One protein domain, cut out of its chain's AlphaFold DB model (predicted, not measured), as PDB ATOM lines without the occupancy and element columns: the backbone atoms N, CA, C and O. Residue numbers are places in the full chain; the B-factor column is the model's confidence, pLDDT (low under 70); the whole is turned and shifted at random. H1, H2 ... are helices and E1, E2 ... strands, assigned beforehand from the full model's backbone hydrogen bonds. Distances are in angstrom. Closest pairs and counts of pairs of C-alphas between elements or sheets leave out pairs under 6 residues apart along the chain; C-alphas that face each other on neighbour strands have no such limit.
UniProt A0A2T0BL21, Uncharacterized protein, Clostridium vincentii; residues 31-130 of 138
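This is residues 31 to 130 of the 138 residues of an uncharacterized protein of Clostridium vincentii (UniProt A0A2T0BL21). A small three-stranded sheet with the short helix H2 beside its strands makes one end of an elongated body, and the helix pair H1 and H5, side by side and running opposite ways, makes the other. Between these ends H4 crosses the body, with H3 packed on it at nearly a right angle. The printed part has 100 residues with five named helices and four named strands, in the order E1 H1 E2 H2 H3 H4 E3 E4 H5; the sheet's order is E2, E4, E3, antiparallel throughout, and the class is mostly helix. The whole is compact, with a radius of gyration of the C-alphas of 14.5 A, and spans 48 by 27 by 22 A.

The sheet consists of E2, residues 48 to 50, 7.0 A long, E4, residues 106 to 108, 6.3 A, and E3, residues 101 to 103, 6.4 A. C-alpha 48 stands at (-24.709, -42.359, -13.692). H2 is residues 51 to 57, 10.0 A; H3 is residues 61 to 72, 15.6 A; H4 is residues 84 to 94, 15.5 A. H1 is residues 35 to 43, 12.2 A, and H5, the longest helix, is residues 113 to 128, 22.6 A, ending with C-alpha 128 at (-41.939, -58.464, 13.090). E1, residues 31 to 33, 6.8 A, begins with C-alpha 31 at (-41.816, -41.588, 14.738).

E4 is the inner strand. Against E2, N 49 and O 107 are 2.9 A apart, within hydrogen-bond range; in the hairpin of E3 and E4, N 108 and O 101 are 2.8 A apart, also within range. H2 is on the sheet at a height of 7.3 A, over none of the strands, but only just: 2 of its C-alphas fall on E2. H3 only grazes the sheet with residues 64 to 72. H2 and H3 touch only at the corner, and only just, with 3 pairs of C-alphas within 8 A; the closest are those of Leu 57 and Leu 64, 5.3 A. Residues 65 to 69 of H3 touch H4, about perpendicular at 81 degrees, the closest C-alphas being those of Val 69 and Met 88, 6.0 A. H4 and H5 touch only at their ends, closest at the C-alphas of Phe 94 and Asn 115, 6.1 A. H1 and H5 touch, closest at the C-alphas of Ser 35 and Ala 123, 4.8 A, with a shallow tilt of 33 degrees, only just short of steep, opposite ways. E1 pairs with no named strand, and E1 and H1 meet only through their link. In H1, H3, H4 and H5 every O i to N i+4 pair is within hydrogen-bond range; in H2, 2 of 3 are.

The C-alphas farthest apart, those of Ala 52 and Glu 129, are 48.0 A apart. The printed part has no cut. The link from H3 to H4, 11 residues, is long. The mean pLDDT of the printed part is 91.4, and no printed residue is under 70.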
ATOM      1  N   ALA A  31     -41.487 -41.433  16.145       71.44
ATOM      2  CA  ALA A  31     -41.816 -41.588  14.738       71.44
ATOM      3  C   ALA A  31     -40.725 -42.409  14.043       71.44
ATOM      4  O   ALA A  31     -39.541 -42.098  14.162       71.44
ATOM      5  N   GLU A  32     -41.124 -43.437  13.309       83.31
ATOM      6  CA  GLU A  32     -40.228 -44.282  12.526       83.31
ATOM      7  C   GLU A  32     -40.638 -44.233  11.062       83.31
ATOM      8  O   GLU A  32     -41.824 -44.310  10.744       83.31
ATOM      9  N   VAL A  33     -39.664 -44.108  10.166       84.81
ATOM     10  CA  VAL A  33     -39.904 -44.188   8.721       84.81
ATOM     11  C   VAL A  33     -39.987 -45.653   8.313       84.81
ATOM     12  O   VAL A  33     -39.304 -46.504   8.886       84.81
ATOM     13  N   ASN A  34     -40.833 -45.955   7.333       87.31
ATOM     14  CA  ASN A  34     -40.900 -47.285   6.749       87.31
ATOM     15  C   ASN A  34     -39.598 -47.605   6.003       87.31
ATOM     16  O   ASN A  34     -39.320 -47.027   4.952       87.31
ATOM     17  N   SER A  35     -38.813 -48.537   6.540       90.62
ATOM     18  CA  SER A  35     -37.506 -48.890   5.980       90.62
ATOM     19  C   SER A  35     -37.623 -49.629   4.645       90.62
ATOM     20  O   SER A  35     -36.751 -49.464   3.803       90.62
ATOM     21  N   GLN A  36     -38.709 -50.379   4.410       86.88
ATOM     22  CA  GLN A  36     -38.959 -51.016   3.108       86.88
ATOM     23  C   GLN A  36     -39.166 -49.963   2.023       86.88
ATOM     24  O   GLN A  36     -38.576 -50.053   0.958       86.88
ATOM     25  N   PHE A  37     -39.951 -48.927   2.326       87.44
ATOM     26  CA  PHE A  37     -40.189 -47.831   1.391       87.44
ATOM     27  C   PHE A  37     -38.888 -47.123   0.998       87.44
ATOM     28  O   PHE A  37     -38.684 -46.831  -0.175       87.44
ATOM     29  N   ILE A  38     -37.997 -46.875   1.964       91.12
ATOM     30  CA  ILE A  38     -36.676 -46.301   1.677       91.12
ATOM     31  C   ILE A  38     -35.826 -47.274   0.852       91.12
ATOM     32  O   ILE A  38     -35.171 -46.832  -0.083       91.12
ATOM     33  N   ALA A  39     -35.873 -48.580   1.137       90.62
ATOM     34  CA  ALA A  39     -35.092 -49.571   0.399       90.62
ATOM     35  C   ALA A  39     -35.516 -49.622  -1.073       90.62
ATOM     36  O   ALA A  39     -34.661 -49.510  -1.940       90.62
ATOM     37  N   THR A  40     -36.822 -49.635  -1.350       88.44
ATOM     38  CA  THR A  40     -37.356 -49.590  -2.720       88.44
ATOM     39  C   THR A  40     -36.931 -48.332  -3.475       88.44
ATOM     40  O   THR A  40     -36.665 -48.392  -4.671       88.44
ATOM     41  N   ILE A  41     -36.854 -47.182  -2.794       90.56
ATOM     42  CA  ILE A  41     -36.328 -45.956  -3.407       90.56
ATOM     43  C   ILE A  41     -34.864 -46.158  -3.791       90.56
ATOM     44  O   ILE A  41     -34.501 -45.855  -4.920       90.56
ATOM     45  N   VAL A  42     -34.042 -46.652  -2.861       91.94
ATOM     46  CA  VAL A  42     -32.596 -46.823  -3.058       91.94
ATOM     47  C   VAL A  42     -32.297 -47.855  -4.146       91.94
ATOM     48  O   VAL A  42     -31.460 -47.593  -4.997       91.94
ATOM     49  N   GLU A  43     -33.003 -48.985  -4.171       88.81
ATOM     50  CA  GLU A  43     -32.870 -50.018  -5.211       88.81
ATOM     51  C   GLU A  43     -33.288 -49.518  -6.599       88.81
ATOM     52  O   GLU A  43     -32.769 -49.983  -7.610       88.81
ATOM     53  N   GLY A  44     -34.236 -48.578  -6.655       87.81
ATOM     54  CA  GLY A  44     -34.676 -47.952  -7.900       87.81
ATOM     55  C   GLY A  44     -33.724 -46.878  -8.429       87.81
ATOM     56  O   GLY A  44     -33.902 -46.422  -9.559       87.81
ATOM     57  N   LEU A  45     -32.724 -46.462  -7.644       89.81
ATOM     58  CA  LEU A  45     -31.756 -45.462  -8.076       89.81
ATOM     59  C   LEU A  45     -30.846 -46.038  -9.152       89.81
ATOM     60  O   LEU A  45     -30.113 -46.996  -8.930       89.81
ATOM     61  N   ASN A  46     -30.840 -45.382 -10.306       85.81
ATOM     62  CA  ASN A  46     -29.859 -45.632 -11.348       85.81
ATOM     63  C   ASN A  46     -29.132 -44.324 -11.650       85.81
ATOM     64  O   ASN A  46     -29.618 -43.499 -12.426       85.81
ATOM     65  N   ILE A  47     -28.013 -44.113 -10.960       92.12
ATOM     66  CA  ILE A  47     -27.282 -42.850 -10.976       92.12
ATOM     67  C   ILE A  47     -25.975 -43.055 -11.716       92.12
ATOM     68  O   ILE A  47     -25.064 -43.741 -11.256       92.12
ATOM     69  N   PHE A  48     -25.894 -42.403 -12.864       94.00
ATOM     70  CA  PHE A  48     -24.709 -42.359 -13.692       94.00
ATOM     71  C   PHE A  48     -24.524 -40.956 -14.262       94.00
ATOM     72  O   PHE A  48     -25.464 -40.152 -14.321       94.00
ATOM     73  N   MET A  49     -23.301 -40.651 -14.677       95.44
ATOM     74  CA  MET A  49     -22.940 -39.359 -15.244       95.44
ATOM     75  C   MET A  49     -21.894 -39.537 -16.338       95.44
ATOM     76  O   MET A  49     -20.950 -40.294 -16.165       95.44
ATOM     77  N   GLU A  50     -22.040 -38.816 -17.447       96.62
ATOM     78  CA  GLU A  50     -21.003 -38.758 -18.483       96.62
ATOM     79  C   GLU A  50     -19.675 -38.258 -17.900       96.62
ATOM     80  O   GLU A  50     -19.660 -37.302 -17.115       96.62
ATOM     81  N   GLU A  51     -18.563 -38.861 -18.325       97.06
ATOM     82  CA  GLU A  51     -17.204 -38.534 -17.873       97.06
ATOM     83  C   GLU A  51     -16.921 -37.028 -17.909       97.06
ATOM     84  O   GLU A  51     -16.564 -36.433 -16.892       97.06
ATOM     85  N   ALA A  52     -17.187 -36.375 -19.045       96.62
ATOM     86  CA  ALA A  52     -16.950 -34.942 -19.212       96.62
ATOM     87  C   ALA A  52     -17.718 -34.084 -18.192       96.62
ATOM     88  O   ALA A  52     -17.222 -33.058 -17.724       96.62
ATOM     89  N   LYS A  53     -18.933 -34.501 -17.825       96.00
ATOM     90  CA  LYS A  53     -19.766 -33.786 -16.857       96.00
ATOM     91  C   LYS A  53     -19.281 -34.017 -15.427       96.00
ATOM     92  O   LYS A  53     -19.236 -33.062 -14.650       96.00
ATOM     93  N   TYR A  54     -18.886 -35.245 -15.096       96.38
ATOM     94  CA  TYR A  54     -18.310 -35.564 -13.791       96.38
ATOM     95  C   TYR A  54     -17.005 -34.807 -13.554       96.38
ATOM     96  O   TYR A  54     -16.852 -34.162 -12.519       96.38
ATOM     97  N   GLU A  55     -16.104 -34.793 -14.535       95.75
ATOM     98  CA  GLU A  55     -14.803 -34.124 -14.439       95.75
ATOM     99  C   GLU A  55     -14.921 -32.622 -14.130       95.75
ATOM    100  O   GLU A  55     -14.116 -32.065 -13.380       95.75
ATOM    101  N   VAL A  56     -15.978 -31.970 -14.626       96.88
ATOM    102  CA  VAL A  56     -16.298 -30.566 -14.312       96.88
ATOM    103  C   VAL A  56     -16.841 -30.395 -12.886       96.88
ATOM    104  O   VAL A  56     -16.630 -29.352 -12.261       96.88
ATOM    105  N   LEU A  57     -17.557 -31.392 -12.360       96.12
ATOM    106  CA  LEU A  57     -18.289 -31.307 -11.093       96.12
ATOM    107  C   LEU A  57     -17.554 -31.921  -9.896       96.12
ATOM    108  O   LEU A  57     -17.873 -31.548  -8.768       96.12
ATOM    109  N   LYS A  58     -16.568 -32.804 -10.103       94.50
ATOM    110  CA  LYS A  58     -15.953 -33.630  -9.044       94.50
ATOM    111  C   LYS A  58     -15.380 -32.837  -7.868       94.50
ATOM    112  O   LYS A  58     -15.463 -33.268  -6.726       94.50
ATOM    113  N   ASN A  59     -14.883 -31.626  -8.123       95.38
ATOM    114  CA  ASN A  59     -14.319 -30.752  -7.087       95.38
ATOM    115  C   ASN A  59     -15.375 -29.902  -6.351       95.38
ATOM    116  O   ASN A  59     -15.040 -29.150  -5.436       95.38
ATOM    117  N   ASN A  60     -16.650 -29.983  -6.744       96.31
ATOM    118  CA  ASN A  60     -17.757 -29.275  -6.109       96.31
ATOM    119  C   ASN A  60     -18.843 -30.266  -5.680       96.31
ATOM    120  O   ASN A  60     -19.834 -30.483  -6.378       96.31
ATOM    121  N   LYS A  61     -18.664 -30.821  -4.479       93.19
ATOM    122  CA  LYS A  61     -19.550 -31.829  -3.882       93.19
ATOM    123  C   LYS A  61     -21.020 -31.409  -3.838       93.19
ATOM    124  O   LYS A  61     -21.895 -32.239  -4.054       93.19
ATOM    125  N   GLU A  62     -21.310 -30.135  -3.578       94.31
ATOM    126  CA  GLU A  62     -22.691 -29.639  -3.529       94.31
ATOM    127  C   GLU A  62     -23.342 -29.634  -4.917       94.31
ATOM    128  O   GLU A  62     -24.464 -30.116  -5.071       94.31
ATOM    129  N   ARG A  63     -22.625 -29.157  -5.944       95.75
ATOM    130  CA  ARG A  63     -23.118 -29.186  -7.329       95.75
ATOM    131  C   ARG A  63     -23.227 -30.603  -7.873       95.75
ATOM    132  O   ARG A  63     -24.228 -30.905  -8.515       95.75
ATOM    133  N   LEU A  64     -22.238 -31.455  -7.599       96.06
ATOM    134  CA  LEU A  64     -22.287 -32.870  -7.959       96.06
ATOM    135  C   LEU A  64     -23.544 -33.505  -7.367       96.06
ATOM    136  O   LEU A  64     -24.371 -34.031  -8.098       96.06
ATOM    137  N   LEU A  65     -23.748 -33.362  -6.059       95.56
ATOM    138  CA  LEU A  65     -24.908 -33.920  -5.379       95.56
ATOM    139  C   LEU A  65     -26.236 -33.392  -5.931       95.56
ATOM    140  O   LEU A  65     -27.178 -34.162  -6.110       95.56
ATOM    141  N   HIS A  66     -26.316 -32.090  -6.205       95.38
ATOM    142  CA  HIS A  66     -27.504 -31.496  -6.805       95.38
ATOM    143  C   HIS A  66     -27.816 -32.130  -8.168       95.38
ATOM    144  O   HIS A  66     -28.970 -32.441  -8.462       95.38
ATOM    145  N   GLU A  67     -26.785 -32.369  -8.975       95.25
ATOM    146  CA  GLU A  67     -26.920 -33.023 -10.268       95.25
ATOM    147  C   GLU A  67     -27.356 -34.487 -10.141       95.25
ATOM    148  O   GLU A  67     -28.271 -34.906 -10.846       95.25
ATOM    149  N   LEU A  68     -26.780 -35.239  -9.195       95.31
ATOM    150  CA  LEU A  68     -27.173 -36.627  -8.920       95.31
ATOM    151  C   LEU A  68     -28.640 -36.731  -8.478       95.31
ATOM    152  O   LEU A  68     -29.321 -37.693  -8.817       95.31
ATOM    153  N   VAL A  69     -29.164 -35.736  -7.755       94.12
ATOM    154  CA  VAL A  69     -30.593 -35.685  -7.397       94.12
ATOM    155  C   VAL A  69     -31.473 -35.421  -8.621       94.12
ATOM    156  O   VAL A  69     -32.581 -35.950  -8.707       94.12
ATOM    157  N   ILE A  70     -31.021 -34.595  -9.564       91.25
ATOM    158  CA  ILE A  70     -31.782 -34.317 -10.788       91.25
ATOM    159  C   ILE A  70     -31.799 -35.540 -11.706       91.25
ATOM    160  O   ILE A  70     -32.856 -35.875 -12.237       91.25
ATOM    161  N   SER A  71     -30.656 -36.202 -11.891       89.19
ATOM    162  CA  SER A  71     -30.541 -37.357 -12.788       89.19
ATOM    163  C   SER A  71     -31.082 -38.648 -12.175       89.19
ATOM    164  O   SER A  71     -31.652 -39.469 -12.891       89.19
ATOM    165  N   GLY A  72     -30.940 -38.815 -10.859       88.12
ATOM    166  CA  GLY A  72     -31.286 -40.043 -10.149       88.12
ATOM    167  C   GLY A  72     -32.775 -40.248  -9.886       88.12
ATOM    168  O   GLY A  72     -33.164 -41.373  -9.591       88.12
ATOM    169  N   PHE A  73     -33.605 -39.200  -9.995       89.94
ATOM    170  CA  PHE A  73     -35.041 -39.285  -9.711       89.94
ATOM    171  C   PHE A  73     -35.908 -38.856 -10.900       89.94
ATOM    172  O   PHE A  73     -35.994 -37.672 -11.242       89.94
ATOM    173  N   ARG A  74     -36.621 -39.814 -11.490       86.06
ATOM    174  CA  ARG A  74     -37.492 -39.634 -12.657       86.06
ATOM    175  C   ARG A  74     -38.892 -39.160 -12.267       86.06
ATOM    176  O   ARG A  74     -39.292 -39.192 -11.105       86.06
ATOM    177  N   ARG A  75     -39.655 -38.679 -13.257       83.69
ATOM    178  CA  ARG A  75     -41.016 -38.128 -13.056       83.69
ATOM    179  C   ARG A  75     -42.030 -39.158 -12.564       83.69
ATOM    180  O   ARG A  75     -43.000 -38.789 -11.905       83.69
ATOM    181  N   ASP A  76     -41.813 -40.410 -12.929       82.88
ATOM    182  CA  ASP A  76     -42.604 -41.583 -12.579       82.88
ATOM    183  C   ASP A  76     -42.223 -42.194 -11.223       82.88
ATOM    184  O   ASP A  76     -42.994 -42.989 -10.683       82.88
ATOM    185  N   ASP A  77     -41.114 -41.765 -10.613       81.62
ATOM    186  CA  ASP A  77     -40.712 -42.263  -9.301       81.62
ATOM    187  C   ASP A  77     -41.723 -41.888  -8.214       81.62
ATOM    188  O   ASP A  77     -42.212 -40.753  -8.121       81.62
ATOM    189  N   LEU A  78     -41.942 -42.824  -7.286       75.69
ATOM    190  CA  LEU A  78     -42.823 -42.661  -6.121       75.69
ATOM    191  C   LEU A  78     -42.538 -41.382  -5.322       75.69
ATOM    192  O   LEU A  78     -43.446 -40.811  -4.704       75.69
ATOM    193  N   ILE A  79     -41.281 -40.932  -5.330       82.62
ATOM    194  CA  ILE A  79     -40.834 -39.759  -4.588       82.62
ATOM    195  C   ILE A  79     -40.560 -38.526  -5.445       82.62
ATOM    196  O   ILE A  79     -40.021 -37.548  -4.929       82.62
ATOM    197  N   TYR A  80     -40.978 -38.499  -6.714       81.44
ATOM    198  CA  TYR A  80     -40.743 -37.344  -7.585       81.44
ATOM    199  C   TYR A  80     -41.221 -36.018  -6.963       81.44
ATOM    200  O   TYR A  80     -40.511 -35.016  -7.016       81.44
ATOM    201  N   ASN A  81     -42.379 -36.028  -6.296       82.88
ATOM    202  CA  ASN A  81     -42.971 -34.846  -5.656       82.88
ATOM    203  C   ASN A  81     -42.487 -34.588  -4.213       82.88
ATOM    204  O   ASN A  81     -43.024 -33.708  -3.536       82.88
ATOM    205  N   PHE A  82     -41.537 -35.374  -3.700       86.06
ATOM    206  CA  PHE A  82     -40.935 -35.119  -2.389       86.06
ATOM    207  C   PHE A  82     -39.944 -33.957  -2.484       86.06
ATOM    208  O   PHE A  82     -39.497 -33.592  -3.573       86.06
ATOM    209  N   SER A  83     -39.620 -33.352  -1.335       89.88
ATOM    210  CA  SER A  83     -38.699 -32.218  -1.301       89.88
ATOM    211  C   SER A  83     -37.335 -32.599  -1.865       89.88
ATOM    212  O   SER A  83     -36.872 -33.733  -1.724       89.88
ATOM    213  N   PHE A  84     -36.677 -31.612  -2.469       89.44
ATOM    214  CA  PHE A  84     -35.311 -31.767  -2.946       89.44
ATOM    215  C   PHE A  84     -34.377 -32.222  -1.815       89.44
ATOM    216  O   PHE A  84     -33.635 -33.180  -1.989       89.44
ATOM    217  N   ASP A  85     -34.514 -31.640  -0.619       91.38
ATOM    218  CA  ASP A  85     -33.731 -32.020   0.566       91.38
ATOM    219  C   ASP A  85     -33.907 -33.486   0.974       91.38
ATOM    220  O   ASP A  85     -32.955 -34.128   1.420       91.38
ATOM    221  N   PHE A  86     -35.116 -34.037   0.820       90.38
ATOM    222  CA  PHE A  86     -35.373 -35.445   1.113       90.38
ATOM    223  C   PHE A  86     -34.612 -36.338   0.133       90.38
ATOM    224  O   PHE A  86     -33.858 -37.208   0.559       90.38
ATOM    225  N   LYS A  87     -34.743 -36.070  -1.169       92.88
ATOM    226  CA  LYS A  87     -34.011 -36.788  -2.222       92.88
ATOM    227  C   LYS A  87     -32.499 -36.678  -2.033       92.88
ATOM    228  O   LYS A  87     -31.790 -37.673  -2.096       92.88
ATOM    229  N   MET A  88     -32.022 -35.479  -1.717       94.88
ATOM    230  CA  MET A  88     -30.620 -35.212  -1.429       94.88
ATOM    231  C   MET A  88     -30.118 -36.013  -0.223       94.88
ATOM    232  O   MET A  88     -28.996 -36.513  -0.247       94.88
ATOM    233  N   SER A  89     -30.944 -36.172   0.814       93.25
ATOM    234  CA  SER A  89     -30.609 -36.998   1.982       93.25
ATOM    235  C   SER A  89     -30.486 -38.479   1.617       93.25
ATOM    236  O   SER A  89     -29.559 -39.125   2.090       93.25
ATOM    237  N   ILE A  90     -31.347 -38.993   0.724       93.88
ATOM    238  CA  ILE A  90     -31.230 -40.364   0.201       93.88
ATOM    239  C   ILE A  90     -29.891 -40.558  -0.515       93.88
ATOM    240  O   ILE A  90     -29.177 -41.504  -0.199       93.88
ATOM    241  N   ILE A  91     -29.517 -39.652  -1.428       95.19
ATOM    242  CA  ILE A  91     -28.237 -39.770  -2.146       95.19
ATOM    243  C   ILE A  91     -27.058 -39.725  -1.167       95.19
ATOM    244  O   ILE A  91     -26.204 -40.599  -1.213       95.19
ATOM    245  N   LYS A  92     -27.037 -38.766  -0.231       94.94
ATOM    246  CA  LYS A  92     -25.951 -38.648   0.762       94.94
ATOM    247  C   LYS A  92     -25.798 -39.883   1.649       94.94
ATOM    248  O   LYS A  92     -24.688 -40.183   2.070       94.94
ATOM    249  N   GLU A  93     -26.908 -40.514   2.021       94.62
ATOM    250  CA  GLU A  93     -26.890 -41.646   2.947       94.62
ATOM    251  C   GLU A  93     -26.591 -42.959   2.224       94.62
ATOM    252  O   GLU A  93     -25.882 -43.800   2.766       94.62
ATOM    253  N   PHE A  94     -27.102 -43.154   1.010       95.31
ATOM    254  CA  PHE A  94     -27.095 -44.470   0.373       95.31
ATOM    255  C   PHE A  94     -26.206 -44.584  -0.853       95.31
ATOM    256  O   PHE A  94     -26.029 -45.703  -1.315       95.31
ATOM    257  N   ILE A  95     -25.635 -43.502  -1.374       95.31
ATOM    258  CA  ILE A  95     -24.805 -43.536  -2.580       95.31
ATOM    259  C   ILE A  95     -23.387 -43.085  -2.237       95.31
ATOM    260  O   ILE A  95     -23.198 -42.045  -1.603       95.31
ATOM    261  N   ASP A  96     -22.399 -43.867  -2.659       93.62
ATOM    262  CA  ASP A  96     -21.005 -43.448  -2.645       93.62
ATOM    263  C   ASP A  96     -20.758 -42.493  -3.814       93.62
ATOM    264  O   ASP A  96     -20.945 -42.837  -4.983       93.62
ATOM    265  N   ILE A  97     -20.401 -41.256  -3.475       92.81
ATOM    266  CA  ILE A  97     -20.106 -40.203  -4.449       92.81
ATOM    267  C   ILE A  97     -18.622 -39.861  -4.520       92.81
ATOM    268  O   ILE A  97     -18.239 -39.028  -5.340       92.81
ATOM    269  N   GLU A  98     -17.816 -40.455  -3.640       91.75
ATOM    270  CA  GLU A  98     -16.381 -40.199  -3.550       91.75
ATOM    271  C   GLU A  98     -15.599 -41.160  -4.450       91.75
ATOM    272  O   GLU A  98     -14.594 -40.751  -5.025       91.75
ATOM    273  N   ASP A  99     -16.087 -42.395  -4.616       92.56
ATOM    274  CA  ASP A  99     -15.435 -43.435  -5.425       92.56
ATOM    275  C   ASP A  99     -16.373 -44.020  -6.507       92.56
ATOM    276  O   ASP A  99     -16.807 -45.169  -6.411       92.56
ATOM    277  N   PRO A 100     -16.777 -43.225  -7.523       94.88
ATOM    278  CA  PRO A 100     -17.581 -43.731  -8.630       94.88
ATOM    279  C   PRO A 100     -16.733 -44.534  -9.630       94.88
ATOM    280  O   PRO A 100     -15.591 -44.186  -9.933       94.88
ATOM    281  N   GLU A 101     -17.326 -45.563 -10.234       95.62
ATOM    282  CA  GLU A 101     -16.651 -46.418 -11.217       95.62
ATOM    283  C   GLU A 101     -16.812 -45.877 -12.643       95.62
ATOM    284  O   GLU A 101     -17.929 -45.617 -13.085       95.62
ATOM    285  N   LEU A 102     -15.710 -45.742 -13.388       96.25
ATOM    286  CA  LEU A 102     -15.738 -45.371 -14.807       96.25
ATOM    287  C   LEU A 102     -15.869 -46.622 -15.687       96.25
ATOM    288  O   LEU A 102     -14.957 -47.449 -15.734       96.25
ATOM    289  N   VAL A 103     -16.970 -46.723 -16.430       95.69
ATOM    290  CA  VAL A 103     -17.230 -47.799 -17.398       95.69
ATOM    291  C   VAL A 103     -17.763 -47.176 -18.685       95.69
ATOM    292  O   VAL A 103     -18.732 -46.424 -18.656       95.69
ATOM    293  N   ASP A 104     -17.117 -47.460 -19.819       94.62
ATOM    294  CA  ASP A 104     -17.531 -46.994 -21.153       94.62
ATOM    295  C   ASP A 104     -17.828 -45.478 -21.244       94.62
ATOM    296  O   ASP A 104     -18.789 -45.047 -21.880       94.62
ATOM    297  N   GLY A 105     -16.997 -44.648 -20.598       95.56
ATOM    298  CA  GLY A 105     -17.146 -43.181 -20.596       95.56
ATOM    299  C   GLY A 105     -18.241 -42.651 -19.658       95.56
ATOM    300  O   GLY A 105     -18.601 -41.472 -19.718       95.56
ATOM    301  N   MET A 106     -18.776 -43.507 -18.786       96.56
ATOM    302  CA  MET A 106     -19.812 -43.178 -17.812       96.56
ATOM    303  C   MET A 106     -19.324 -43.492 -16.397       96.56
ATOM    304  O   MET A 106     -18.872 -44.598 -16.116       96.56
ATOM    305  N   TYR A 107     -19.451 -42.528 -15.492       97.31
ATOM    306  CA  TYR A 107     -19.284 -42.751 -14.062       97.31
ATOM    307  C   TYR A 107     -20.563 -43.323 -13.464       97.31
ATOM    308  O   TYR A 107     -21.625 -42.705 -13.575       97.31
ATOM    309  N   TYR A 108     -20.447 -44.465 -12.797       95.44
ATOM    310  CA  TYR A 108     -21.508 -45.141 -12.062       95.44
ATOM    311  C   TYR A 108     -21.324 -44.922 -10.564       95.44
ATOM    312  O   TYR A 108     -20.254 -45.166 -10.007       95.44
ATOM    313  N   PHE A 109     -22.386 -44.463  -9.906       95.62
ATOM    314  CA  PHE A 109     -22.374 -44.175  -8.477       95.62
ATOM    315  C   PHE A 109     -22.969 -45.353  -7.716       95.62
ATOM    316  O   PHE A 109     -24.141 -45.696  -7.892       95.62
ATOM    317  N   ILE A 110     -22.151 -45.985  -6.881       92.19
ATOM    318  CA  ILE A 110     -22.490 -47.266  -6.268       92.19
ATOM    319  C   ILE A 110     -23.279 -47.040  -4.987       92.19
ATOM    320  O   ILE A 110     -22.990 -46.155  -4.183       92.19
ATOM    321  N   THR A 111     -24.289 -47.872  -4.764       93.38
ATOM    322  CA  THR A 111     -25.005 -47.884  -3.494       93.38
ATOM    323  C   THR A 111     -24.092 -48.356  -2.361       93.38
ATOM    324  O   THR A 111     -23.456 -49.405  -2.443       93.38
ATOM    325  N   ASN A 112     -24.092 -47.642  -1.237       92.75
ATOM    326  CA  ASN A 112     -23.464 -48.095  -0.007       92.75
ATOM    327  C   ASN A 112     -24.217 -49.318   0.542       92.75
ATOM    328  O   ASN A 112     -25.212 -49.204   1.270       92.75
ATOM    329  N   TYR A 113     -23.713 -50.508   0.209       87.88
ATOM    330  CA  TYR A 113     -24.293 -51.787   0.623       87.88
ATOM    331  C   TYR A 113     -24.382 -51.951   2.144       87.88
ATOM    332  O   TYR A 113     -25.281 -52.639   2.628       87.88
ATOM    333  N   GLY A 114     -23.491 -51.315   2.914       92.12
ATOM    334  CA  GLY A 114     -23.554 -51.323   4.377       92.12
ATOM    335  C   GLY A 114     -24.819 -50.638   4.889       92.12
ATOM    336  O   GLY A 114     -25.572 -51.219   5.677       92.12
ATOM    337  N   ASN A 115     -25.105 -49.441   4.374       92.38
ATOM    338  CA  ASN A 115     -26.291 -48.672   4.752       92.38
ATOM    339  C   ASN A 115     -27.580 -49.337   4.250       92.38
ATOM    340  O   ASN A 115     -28.554 -49.433   5.003       92.38
ATOM    341  N   LEU A 116     -27.574 -49.884   3.029       92.19
ATOM    342  CA  LEU A 116     -28.707 -50.648   2.498       92.19
ATOM    343  C   LEU A 116     -28.979 -51.924   3.322       92.19
ATOM    344  O   LEU A 116     -30.128 -52.223   3.655       92.19
ATOM    345  N   ARG A 117     -27.935 -52.647   3.744       92.75
ATOM    346  CA  ARG A 117     -28.074 -53.831   4.607       92.75
ATOM    347  C   ARG A 117     -28.691 -53.486   5.960       92.75
ATOM    348  O   ARG A 117     -29.576 -54.204   6.432       92.75
ATOM    349  N   GLU A 118     -28.260 -52.387   6.575       93.94
ATOM    350  CA  GLU A 118     -28.863 -51.905   7.821       93.94
ATOM    351  C   GLU A 118     -30.330 -51.511   7.632       93.94
ATOM    352  O   GLU A 118     -31.159 -51.745   8.519       93.94
ATOM    353  N   LEU A 119     -30.679 -50.969   6.467       92.69
ATOM    354  CA  LEU A 119     -32.054 -50.639   6.127       92.69
ATOM    355  C   LEU A 119     -32.938 -51.888   6.016       92.69
ATOM    356  O   LEU A 119     -34.016 -51.916   6.616       92.69
ATOM    357  N   TYR A 120     -32.470 -52.960   5.365       91.69
ATOM    358  CA  TYR A 120     -33.191 -54.240   5.360       91.69
ATOM    359  C   TYR A 120     -33.317 -54.839   6.761       91.69
ATOM    360  O   TYR A 120     -34.378 -55.347   7.128       91.69
ATOM    361  N   ARG A 121     -32.268 -54.749   7.589       93.88
ATOM    362  CA  ARG A 121     -32.324 -55.224   8.979       93.88
ATOM    363  C   ARG A 121     -33.411 -54.491   9.769       93.88
ATOM    364  O   ARG A 121     -34.190 -55.134  10.475       93.88
ATOM    365  N   LYS A 122     -33.501 -53.163   9.623       92.31
ATOM    366  CA  LYS A 122     -34.572 -52.347  10.220       92.31
ATOM    367  C   LYS A 122     -35.945 -52.721   9.661       92.31
ATOM    368  O   LYS A 122     -36.880 -52.877  10.442       92.31
ATOM    369  N   ALA A 123     -36.060 -52.931   8.350       89.75
ATOM    370  CA  ALA A 123     -37.303 -53.362   7.714       89.75
ATOM    371  C   ALA A 123     -37.816 -54.684   8.305       89.75
ATOM    372  O   ALA A 123     -38.980 -54.773   8.687       89.75
ATOM    373  N   LEU A 124     -36.944 -55.684   8.474       89.12
ATOM    374  CA  LEU A 124     -37.303 -56.971   9.078       89.12
ATOM    375  C   LEU A 124     -37.815 -56.825  10.517       89.12
ATOM    376  O   LEU A 124     -38.766 -57.506  10.903       89.12
ATOM    377  N   ILE A 125     -37.213 -55.935  11.311       91.44
ATOM    378  CA  ILE A 125     -37.686 -55.630  12.671       91.44
ATOM    379  C   ILE A 125     -39.079 -54.990  12.614       91.44
ATOM    380  O   ILE A 125     -39.990 -55.445  13.300       91.44
ATOM    381  N   GLN A 126     -39.273 -54.001  11.740       89.25
ATOM    382  CA  GLN A 126     -40.549 -53.296  11.590       89.25
ATOM    383  C   GLN A 126     -41.694 -54.211  11.125       89.25
ATOM    384  O   GLN A 126     -42.839 -54.003  11.533       89.25
ATOM    385  N   ILE A 127     -41.392 -55.227  10.308       85.19
ATOM    386  CA  ILE A 127     -42.341 -56.286   9.924       85.19
ATOM    387  C   ILE A 127     -42.714 -57.136  11.140       85.19
ATOM    388  O   ILE A 127     -43.899 -57.329  11.397       85.19
ATOM    389  N   LYS A 128     -41.720 -57.622  11.898       88.06
ATOM    390  CA  LYS A 128     -41.939 -58.464  13.090       88.06
ATOM    391  C   LYS A 128     -42.759 -57.755  14.168       88.06
ATOM    392  O   LYS A 128     -43.534 -58.394  14.864       88.06
ATOM    393  N   GLU A 129     -42.591 -56.444  14.290       88.81
ATOM    394  CA  GLU A 129     -43.351 -55.590  15.211       88.81
ATOM    395  C   GLU A 129     -44.694 -55.118  14.623       88.81
ATOM    396  O   GLU A 129     -45.400 -54.322  15.241       88.81
ATOM    397  N   GLU A 130     -45.034 -55.568  13.412       84.25
ATOM    398  CA  GLU A 130     -46.250 -55.231  12.675       84.25
ATOM    399  C   GLU A 130     -46.519 -53.716  12.549       84.25
ATOM    400  O   GLU A 130     -47.668 -53.262  12.521       84.25
TER     401      GLU A 130